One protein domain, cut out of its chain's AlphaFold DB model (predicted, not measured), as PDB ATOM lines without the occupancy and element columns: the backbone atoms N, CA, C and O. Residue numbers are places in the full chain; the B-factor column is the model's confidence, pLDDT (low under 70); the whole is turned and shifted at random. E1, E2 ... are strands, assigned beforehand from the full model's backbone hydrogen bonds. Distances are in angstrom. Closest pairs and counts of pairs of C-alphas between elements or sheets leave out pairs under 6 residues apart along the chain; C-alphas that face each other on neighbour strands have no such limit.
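AT A GLANCE: This is residues 31 to 93 of the 379 residues of the protein "His-Xaa-Ser system radical SAM maturase HxsC" of Blautia obeum (UniProt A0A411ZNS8). With little regular structure, five short strands form one strongly twisted, curving sheet, and a long stretch with no named element, residues 31 to 46, leads into its strand E1. The 63 printed residues hold no named helix; the class is all strand, with 25 residues in E1 to E5, sheet order E3 - E2 - E1 - E4 - E5, all antiparallel. It is compact, radius of gyration of the C-alphas 10.6 A, spanning 31 by 27 by 21 A.

HOW THE PARTS SIT: After residue 46, find E1, residues 47 to 53, in a hairpin with E2, residues 56 to 60, at 153 degrees; N 51 and O 58 are 2.9 A apart. E3, residues 66 to 69, with N 67 and O 59 at 2.9 A, ends a meander, each strand the antiparallel neighbour of the one before. E4, residues 80 to 83, neighbours E1, N 48 to O 81 2.8 A, ending a Greek key, a meander plus a fourth strand beside its first. E5, residues 89 to 93, forms a hairpin with E4, N 90 to O 82 3.0 A.

IN THESE COORDINATES: From C-alpha 47 at (218.852, 73.522, 174.311), E1 runs 19.5 A; E5 ends at C-alpha 93 (217.390, 68.128, 165.263).

THE WHOLE: The printed part has no cut; pLDDT is under 70 at 20 residues, among them 31 to 41.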
ATOM      1  N   PHE A  31     231.037  76.258 162.891       35.88
ATOM      2  CA  PHE A  31     232.014  77.323 163.025       35.88
ATOM      3  C   PHE A  31     232.006  78.145 161.745       35.88
ATOM      4  O   PHE A  31     232.777  77.917 160.814       35.88
ATOM      5  N   ASN A  32     231.159  79.169 161.770       35.25
ATOM      6  CA  ASN A  32     231.425  80.447 161.134       35.25
ATOM      7  C   ASN A  32     231.184  81.569 162.152       35.25
ATOM      8  O   ASN A  32     230.342  81.452 163.037       35.25
ATOM      9  N   ARG A  33     231.968  82.644 162.024       33.31
ATOM     10  CA  ARG A  33     232.233  83.753 162.973       33.31
ATOM     11  C   ARG A  33     231.025  84.584 163.474       33.31
ATOM     12  O   ARG A  33     231.216  85.705 163.926       33.31
ATOM     13  N   GLY A  34     229.792  84.089 163.370       37.09
ATOM     14  CA  GLY A  34     228.576  84.783 163.809       37.09
ATOM     15  C   GLY A  34     228.048  84.399 165.189       37.09
ATOM     16  O   GLY A  34     227.326  85.183 165.791       37.09
ATOM     17  N   LEU A  35     228.425  83.227 165.708       42.44
ATOM     18  CA  LEU A  35     228.001  82.763 167.034       42.44
ATOM     19  C   LEU A  35     228.798  83.405 168.180       42.44
ATOM     20  O   LEU A  35     228.266  83.526 169.276       42.44
ATOM     21  N   GLU A  36     230.015  83.905 167.932       46.44
ATOM     22  CA  GLU A  36     230.869  84.500 168.978       46.44
ATOM     23  C   GLU A  36     230.192  85.649 169.747       46.44
ATOM     24  O   GLU A  36     230.495  85.839 170.915       46.44
ATOM     25  N   ILE A  37     229.254  86.380 169.129       45.16
ATOM     26  CA  ILE A  37     228.612  87.551 169.753       45.16
ATOM     27  C   ILE A  37     227.498  87.150 170.738       45.16
ATOM     28  O   ILE A  37     227.298  87.840 171.728       45.16
ATOM     29  N   ILE A  38     226.792  86.037 170.503       53.25
ATOM     30  CA  ILE A  38     225.653  85.604 171.343       53.25
ATOM     31  C   ILE A  38     226.091  84.562 172.378       53.25
ATOM     32  O   ILE A  38     225.454  84.406 173.413       53.25
ATOM     33  N   MET A  39     227.194  83.851 172.131       55.78
ATOM     34  CA  MET A  39     227.653  82.762 172.996       55.78
ATOM     35  C   MET A  39     227.992  83.200 174.418       55.78
ATOM     36  O   MET A  39     227.847  82.390 175.326       55.78
ATOM     37  N   ASP A  40     228.421  84.441 174.629       57.78
ATOM     38  CA  ASP A  40     228.693  84.959 175.975       57.78
ATOM     39  C   ASP A  40     227.419  85.417 176.711       57.78
ATOM     40  O   ASP A  40     227.464  85.645 177.918       57.78
ATOM     41  N   GLU A  41     226.284  85.513 176.011       63.47
ATOM     42  CA  GLU A  41     225.001  86.008 176.535       63.47
ATOM     43  C   GLU A  41     223.955  84.904 176.767       63.47
ATOM     44  O   GLU A  41     222.891  85.187 177.314       63.47
ATOM     45  N   ILE A  42     224.232  83.663 176.352       70.12
ATOM     46  CA  ILE A  42     223.301  82.528 176.451       70.12
ATOM     47  C   ILE A  42     223.779  81.475 177.446       70.12
ATOM     48  O   ILE A  42     224.978  81.243 177.616       70.12
ATOM     49  N   ASP A  43     222.826  80.762 178.042       70.44
ATOM     50  CA  ASP A  43     223.126  79.582 178.844       70.44
ATOM     51  C   ASP A  43     223.621  78.421 177.954       70.44
ATOM     52  O   ASP A  43     222.877  77.827 177.163       70.44
ATOM     53  N   LYS A  44     224.911  78.091 178.103       69.88
ATOM     54  CA  LYS A  44     225.622  77.005 177.399       69.88
ATOM     55  C   LYS A  44     225.313  75.613 177.964       69.88
ATOM     56  O   LYS A  44     225.972  74.639 177.609       69.88
ATOM     57  N   THR A  45     224.338  75.499 178.857       70.25
ATOM     58  CA  THR A  45     223.836  74.214 179.356       70.25
ATOM     59  C   THR A  45     222.461  73.859 178.786       70.25
ATOM     60  O   THR A  45     222.018  72.723 178.942       70.25
ATOM     61  N   ARG A  46     221.817  74.793 178.071       83.12
ATOM     62  CA  ARG A  46     220.444  74.675 177.560       83.12
ATOM     63  C   ARG A  46     220.368  74.280 176.089       83.12
ATOM     64  O   ARG A  46     221.298  74.501 175.302       83.12
ATOM     65  N   PHE A  47     219.216  73.736 175.709       87.62
ATOM     66  CA  PHE A  47     218.852  73.522 174.311       87.62
ATOM     67  C   PHE A  47     218.091  74.733 173.767       87.62
ATOM     68  O   PHE A  47     217.368  75.421 174.485       87.62
ATOM     69  N   TRP A  48     218.230  74.968 172.467       89.38
ATOM     70  CA  TRP A  48     217.676  76.126 171.783       89.38
ATOM     71  C   TRP A  48     216.994  75.692 170.489       89.38
ATOM     72  O   TRP A  48     217.632  75.121 169.603       89.38
ATOM     73  N   LYS A  49     215.704  75.985 170.361       92.44
ATOM     74  CA  LYS A  49     214.940  75.860 169.119       92.44
ATOM     75  C   LYS A  49     215.138  77.106 168.262       92.44
ATOM     76  O   LYS A  49     215.118  78.227 168.772       92.44
ATOM     77  N   ILE A  50     215.288  76.916 166.958       90.88
ATOM     78  CA  ILE A  50     215.384  77.996 165.983       90.88
ATOM     79  C   ILE A  50     213.999  78.324 165.431       90.88
ATOM     80  O   ILE A  50     213.360  77.518 164.749       90.88
ATOM     81  N   GLU A  51     213.546  79.548 165.672       90.62
ATOM     82  CA  GLU A  51     212.317  80.084 165.093       90.62
ATOM     83  C   GLU A  51     212.621  81.186 164.087       90.62
ATOM     84  O   GLU A  51     213.431  82.073 164.348       90.62
ATOM     85  N   GLN A  52     211.980  81.130 162.920       87.31
ATOM     86  CA  GLN A  52     212.123  82.147 161.889       87.31
ATOM     87  C   GLN A  52     210.810  82.914 161.769       87.31
ATOM     88  O   GLN A  52     209.754  82.315 161.592       87.31
ATOM     89  N   SER A  53     210.900  84.237 161.864       84.88
ATOM     90  CA  SER A  53     209.797  85.167 161.629       84.88
ATOM     91  C   SER A  53     210.325  86.271 160.727       84.88
ATOM     92  O   SER A  53     211.291  86.949 161.087       84.88
ATOM     93  N   ASP A  54     209.708  86.437 159.560       82.75
ATOM     94  CA  ASP A  54     210.184  87.327 158.498       82.75
ATOM     95  C   ASP A  54     211.655  87.016 158.123       82.75
ATOM     96  O   ASP A  54     212.035  85.855 157.933       82.75
ATOM     97  N   ASP A  55     212.501  88.048 158.071       80.12
ATOM     98  CA  ASP A  55     213.940  87.950 157.794       80.12
ATOM     99  C   ASP A  55     214.793  87.727 159.060       80.12
ATOM    100  O   ASP A  55     216.024  87.810 159.013       80.12
ATOM    101  N   LYS A  56     214.166  87.467 160.216       83.81
ATOM    102  CA  LYS A  56     214.854  87.298 161.505       83.81
ATOM    103  C   LYS A  56     214.740  85.871 162.019       83.81
ATOM    104  O   LYS A  56     213.701  85.223 161.908       83.81
ATOM    105  N   LYS A  57     215.818  85.400 162.642       86.12
ATOM    106  CA  LYS A  57     215.866  84.118 163.346       86.12
ATOM    107  C   LYS A  57     216.040  84.356 164.837       86.12
ATOM    108  O   LYS A  57     216.688  85.317 165.246       86.12
ATOM    109  N   TYR A  58     215.456  83.482 165.636       88.56
ATOM    110  CA  TYR A  58     215.468  83.548 167.087       88.56
ATOM    111  C   TYR A  58     215.876  82.196 167.653       88.56
ATOM    112  O   TYR A  58     215.437  81.165 167.152       88.56
ATOM    113  N   MET A  59     216.697  82.222 168.697       87.88
ATOM    114  CA  MET A  59     216.960  81.070 169.553       87.88
ATOM    115  C   MET A  59     216.020  81.150 170.747       87.88
ATOM    116  O   MET A  59     215.986  82.186 171.414       87.88
ATOM    117  N   ILE A  60     215.252  80.089 170.985       91.19
ATOM    118  CA  ILE A  60     214.292  80.000 172.088       91.19
ATOM    119  C   ILE A  60     214.570  78.735 172.893       91.19
ATOM    120  O   ILE A  60     214.641  77.653 172.310       91.19
ATOM    121  N   ASN A  61     214.740  78.857 174.206       91.44
ATOM    122  CA  ASN A  61     214.899  77.701 175.087       91.44
ATOM    123  C   ASN A  61     213.576  77.294 175.751       91.44
ATOM    124  O   ASN A  61     212.521  77.886 175.516       91.44
ATOM    125  N   SER A  62     213.635  76.252 176.579       90.06
ATOM    126  CA  SER A  62     212.462  75.676 177.247       90.06
ATOM    127  C   SER A  62     211.814  76.590 178.299       90.06
ATOM    128  O   SER A  62     210.628  76.428 178.578       90.06
ATOM    129  N   ASP A  63     212.543  77.580 178.821       89.69
ATOM    130  CA  ASP A  63     212.023  78.576 179.769       89.69
ATOM    131  C   ASP A  63     211.369  79.781 179.060       89.69
ATOM    132  O   ASP A  63     210.797  80.662 179.707       89.69
ATOM    133  N   GLY A  64     211.436  79.833 177.724       86.94
ATOM    134  CA  GLY A  64     210.923  80.939 176.915       86.94
ATOM    135  C   GLY A  64     211.902  82.105 176.756       86.94
ATOM    136  O   GLY A  64     211.515  83.149 176.219       86.94
ATOM    137  N   GLU A  65     213.162  81.952 177.177       89.19
ATOM    138  CA  GLU A  65     214.206  82.932 176.878       89.19
ATOM    139  C   GLU A  65     214.411  83.009 175.371       89.19
ATOM    140  O   GLU A  65     214.442  81.991 174.677       89.19
ATOM    141  N   ARG A  66     214.541  84.233 174.853       88.38
ATOM    142  CA  ARG A  66     214.558  84.495 173.417       88.38
ATOM    143  C   ARG A  66     215.695  85.432 173.049       88.38
ATOM    144  O   ARG A  66     215.675  86.604 173.417       88.38
ATOM    145  N   HIS A  67     216.616  84.944 172.225       85.81
ATOM    146  CA  HIS A  67     217.737  85.725 171.703       85.81
ATOM    147  C   HIS A  67     217.616  85.902 170.190       85.81
ATOM    148  O   HIS A  67     217.283  84.967 169.457       85.81
ATOM    149  N   LEU A  68     217.867  87.121 169.708       81.88
ATOM    150  CA  LEU A  68     217.894  87.413 168.278       81.88
ATOM    151  C   LEU A  68     219.167  86.821 167.665       81.88
ATOM    152  O   LEU A  68     220.270  87.239 167.996       81.88
ATOM    153  N   TYR A  69     219.003  85.901 166.723       70.69
ATOM    154  CA  TYR A  69     220.092  85.281 165.985       70.69
ATOM    155  C   TYR A  69     220.271  85.990 164.637       70.69
ATOM    156  O   TYR A  69     219.527  85.750 163.682       70.69
ATOM    157  N   MET A  70     221.244  86.901 164.554       56.12
ATOM    158  CA  MET A  70     221.543  87.654 163.330       56.12
ATOM    159  C   MET A  70     222.800  87.114 162.643       56.12
ATOM    160  O   MET A  70     223.866  87.678 162.850       56.12
ATOM    161  N   LEU A  71     222.696  86.050 161.829       55.09
ATOM    162  CA  LEU A  71     223.647  85.755 160.736       55.09
ATOM    163  C   LEU A  71     223.211  84.597 159.815       55.09
ATOM    164  O   LEU A  71     222.336  83.788 160.124       55.09
ATOM    165  N   SER A  72     223.824  84.584 158.629       50.69
ATOM    166  CA  SER A  72     223.493  83.815 157.427       50.69
ATOM    167  C   SER A  72     223.585  82.285 157.559       50.69
ATOM    168  O   SER A  72     224.621  81.750 157.937       50.69
ATOM    169  N   GLY A  73     222.551  81.591 157.071       53.28
ATOM    170  CA  GLY A  73     222.708  80.404 156.213       53.28
ATOM    171  C   GLY A  73     222.707  78.991 156.813       53.28
ATOM    172  O   GLY A  73     222.290  78.090 156.094       53.28
ATOM    173  N   GLU A  74     223.134  78.753 158.057       69.12
ATOM    174  CA  GLU A  74     223.453  77.363 158.480       69.12
ATOM    175  C   GLU A  74     222.400  76.660 159.365       69.12
ATOM    176  O   GLU A  74     222.346  75.427 159.408       69.12
ATOM    177  N   VAL A  75     221.534  77.422 160.040       74.56
ATOM    178  CA  VAL A  75     220.409  76.883 160.825       74.56
ATOM    179  C   VAL A  75     219.072  77.292 160.225       74.56
ATOM    180  O   VAL A  75     218.926  78.406 159.710       74.56
ATOM    181  N   THR A  76     218.094  76.402 160.283       82.31
ATOM    182  CA  THR A  76     216.757  76.564 159.701       82.31
ATOM    183  C   THR A  76     215.675  76.590 160.771       82.31
ATOM    184  O   THR A  76     215.905  76.186 161.907       82.31
ATOM    185  N   HIS A  77     214.495  77.108 160.420       89.56
ATOM    186  CA  HIS A  77     213.327  77.012 161.291       89.56
ATOM    187  C   HIS A  77     213.080  75.555 161.696       89.56
ATOM    188  O   HIS A  77     213.141  74.673 160.846       89.56
ATOM    189  N   GLY A  78     212.818  75.326 162.981       88.88
ATOM    190  CA  GLY A  78     212.595  73.996 163.540       88.88
ATOM    191  C   GLY A  78     213.869  73.283 163.992       88.88
ATOM    192  O   GLY A  78     213.753  72.302 164.717       88.88
ATOM    193  N   ASP A  79     215.069  73.771 163.649       87.88
ATOM    194  CA  ASP A  79     216.307  73.194 164.180       87.88
ATOM    195  C   ASP A  79     216.308  73.265 165.711       87.88
ATOM    196  O   ASP A  79     215.938  74.286 166.293       87.88
ATOM    197  N   VAL A  80     216.793  72.210 166.361       88.50
ATOM    198  CA  VAL A  80     217.114  72.238 167.794       88.50
ATOM    199  C   VAL A  80     218.615  72.085 167.932       88.50
ATOM    200  O   VAL A  80     219.197  71.135 167.402       88.50
ATOM    201  N   ILE A  81     219.251  73.015 168.630       85.25
ATOM    202  CA  ILE A  81     220.692  73.034 168.860       85.25
ATOM    203  C   ILE A  81     220.998  73.033 170.356       85.25
ATOM    204  O   ILE A  81     220.188  73.450 171.175       85.25
ATOM    205  N   VAL A  82     222.192  72.588 170.710       80.00
ATOM    206  CA  VAL A  82     222.791  72.822 172.024       80.00
ATOM    207  C   VAL A  82     224.102  73.571 171.816       80.00
ATOM    208  O   VAL A  82     224.767  73.418 170.789       80.00
ATOM    209  N   VAL A  83     224.459  74.428 172.759       76.69
ATOM    210  CA  VAL A  83     225.792  75.035 172.837       76.69
ATOM    211  C   VAL A  83     226.468  74.394 174.033       76.69
ATOM    212  O   VAL A  83     225.793  74.152 175.018       76.69
ATOM    213  N   ARG A  84     227.749  74.040 173.949       71.75
ATOM    214  CA  ARG A  84     228.494  73.471 175.085       71.75
ATOM    215  C   ARG A  84     229.557  74.448 175.582       71.75
ATOM    216  O   ARG A  84     229.963  75.351 174.853       71.75
ATOM    217  N   ASP A  85     230.059  74.219 176.794       71.00
ATOM    218  CA  ASP A  85     231.039  75.085 177.478       71.00
ATOM    219  C   ASP A  85     232.320  75.357 176.677       71.00
ATOM    220  O   ASP A  85     232.933  76.415 176.789       71.00
ATOM    221  N   ASN A  86     232.729  74.408 175.836       69.44
ATOM    222  CA  ASN A  86     233.874  74.532 174.930       69.44
ATOM    223  C   ASN A  86     233.557  75.347 173.661       69.44
ATOM    224  O   ASN A  86     234.334  75.299 172.705       69.44
ATOM    225  N   ASN A  87     232.422  76.047 173.628       68.50
ATOM    226  CA  ASN A  87     231.925  76.805 172.488       68.50
ATOM    227  C   ASN A  87     231.667  75.948 171.231       68.50
ATOM    228  O   ASN A  87     231.698  76.453 170.110       68.50
ATOM    229  N   SER A  88     231.396  74.649 171.378       68.12
ATOM    230  CA  SER A  88     230.907  73.847 170.255       68.12
ATOM    231  C   SER A  88     229.386  73.946 170.147       68.12
ATOM    232  O   SER A  88     228.684  73.779 171.146       68.12
ATOM    233  N   VAL A  89     228.894  74.185 168.930       74.06
ATOM    234  CA  VAL A  89     227.461  74.246 168.614       74.06
ATOM    235  C   VAL A  89     227.057  73.047 167.793       74.06
ATOM    236  O   VAL A  89     227.766  72.608 166.891       74.06
ATOM    237  N   TYR A  90     225.902  72.521 168.147       74.06
ATOM    238  CA  TYR A  90     225.645  71.111 168.099       74.06
ATOM    239  C   TYR A  90     224.179  70.922 167.693       74.06
ATOM    240  O   TYR A  90     223.282  71.161 168.496       74.06
ATOM    241  N   LYS A  91     223.919  70.551 166.429       80.50
ATOM    242  CA  LYS A  91     222.553  70.354 165.916       80.50
ATOM    243  C   LYS A  91     222.001  69.004 166.375       80.50
ATOM    244  O   LYS A  91     222.498  67.957 165.971       80.50
ATOM    245  N   MET A  92     220.984  69.051 167.227       81.69
ATOM    246  CA  MET A  92     220.282  67.888 167.774       81.69
ATOM    247  C   MET A  92     219.139  67.433 166.866       81.69
ATOM    248  O   MET A  92     218.908  66.235 166.724       81.69
ATOM    249  N   HIS A  93     218.455  68.384 166.227       86.50
ATOM    250  CA  HIS A  93     217.390  68.128 165.263       86.50
ATOM    251  C   HIS A  93     217.517  69.070 164.062       86.50
ATOM    252  O   HIS A  93     217.848  70.245 164.221       86.50
TER     253      HIS A  93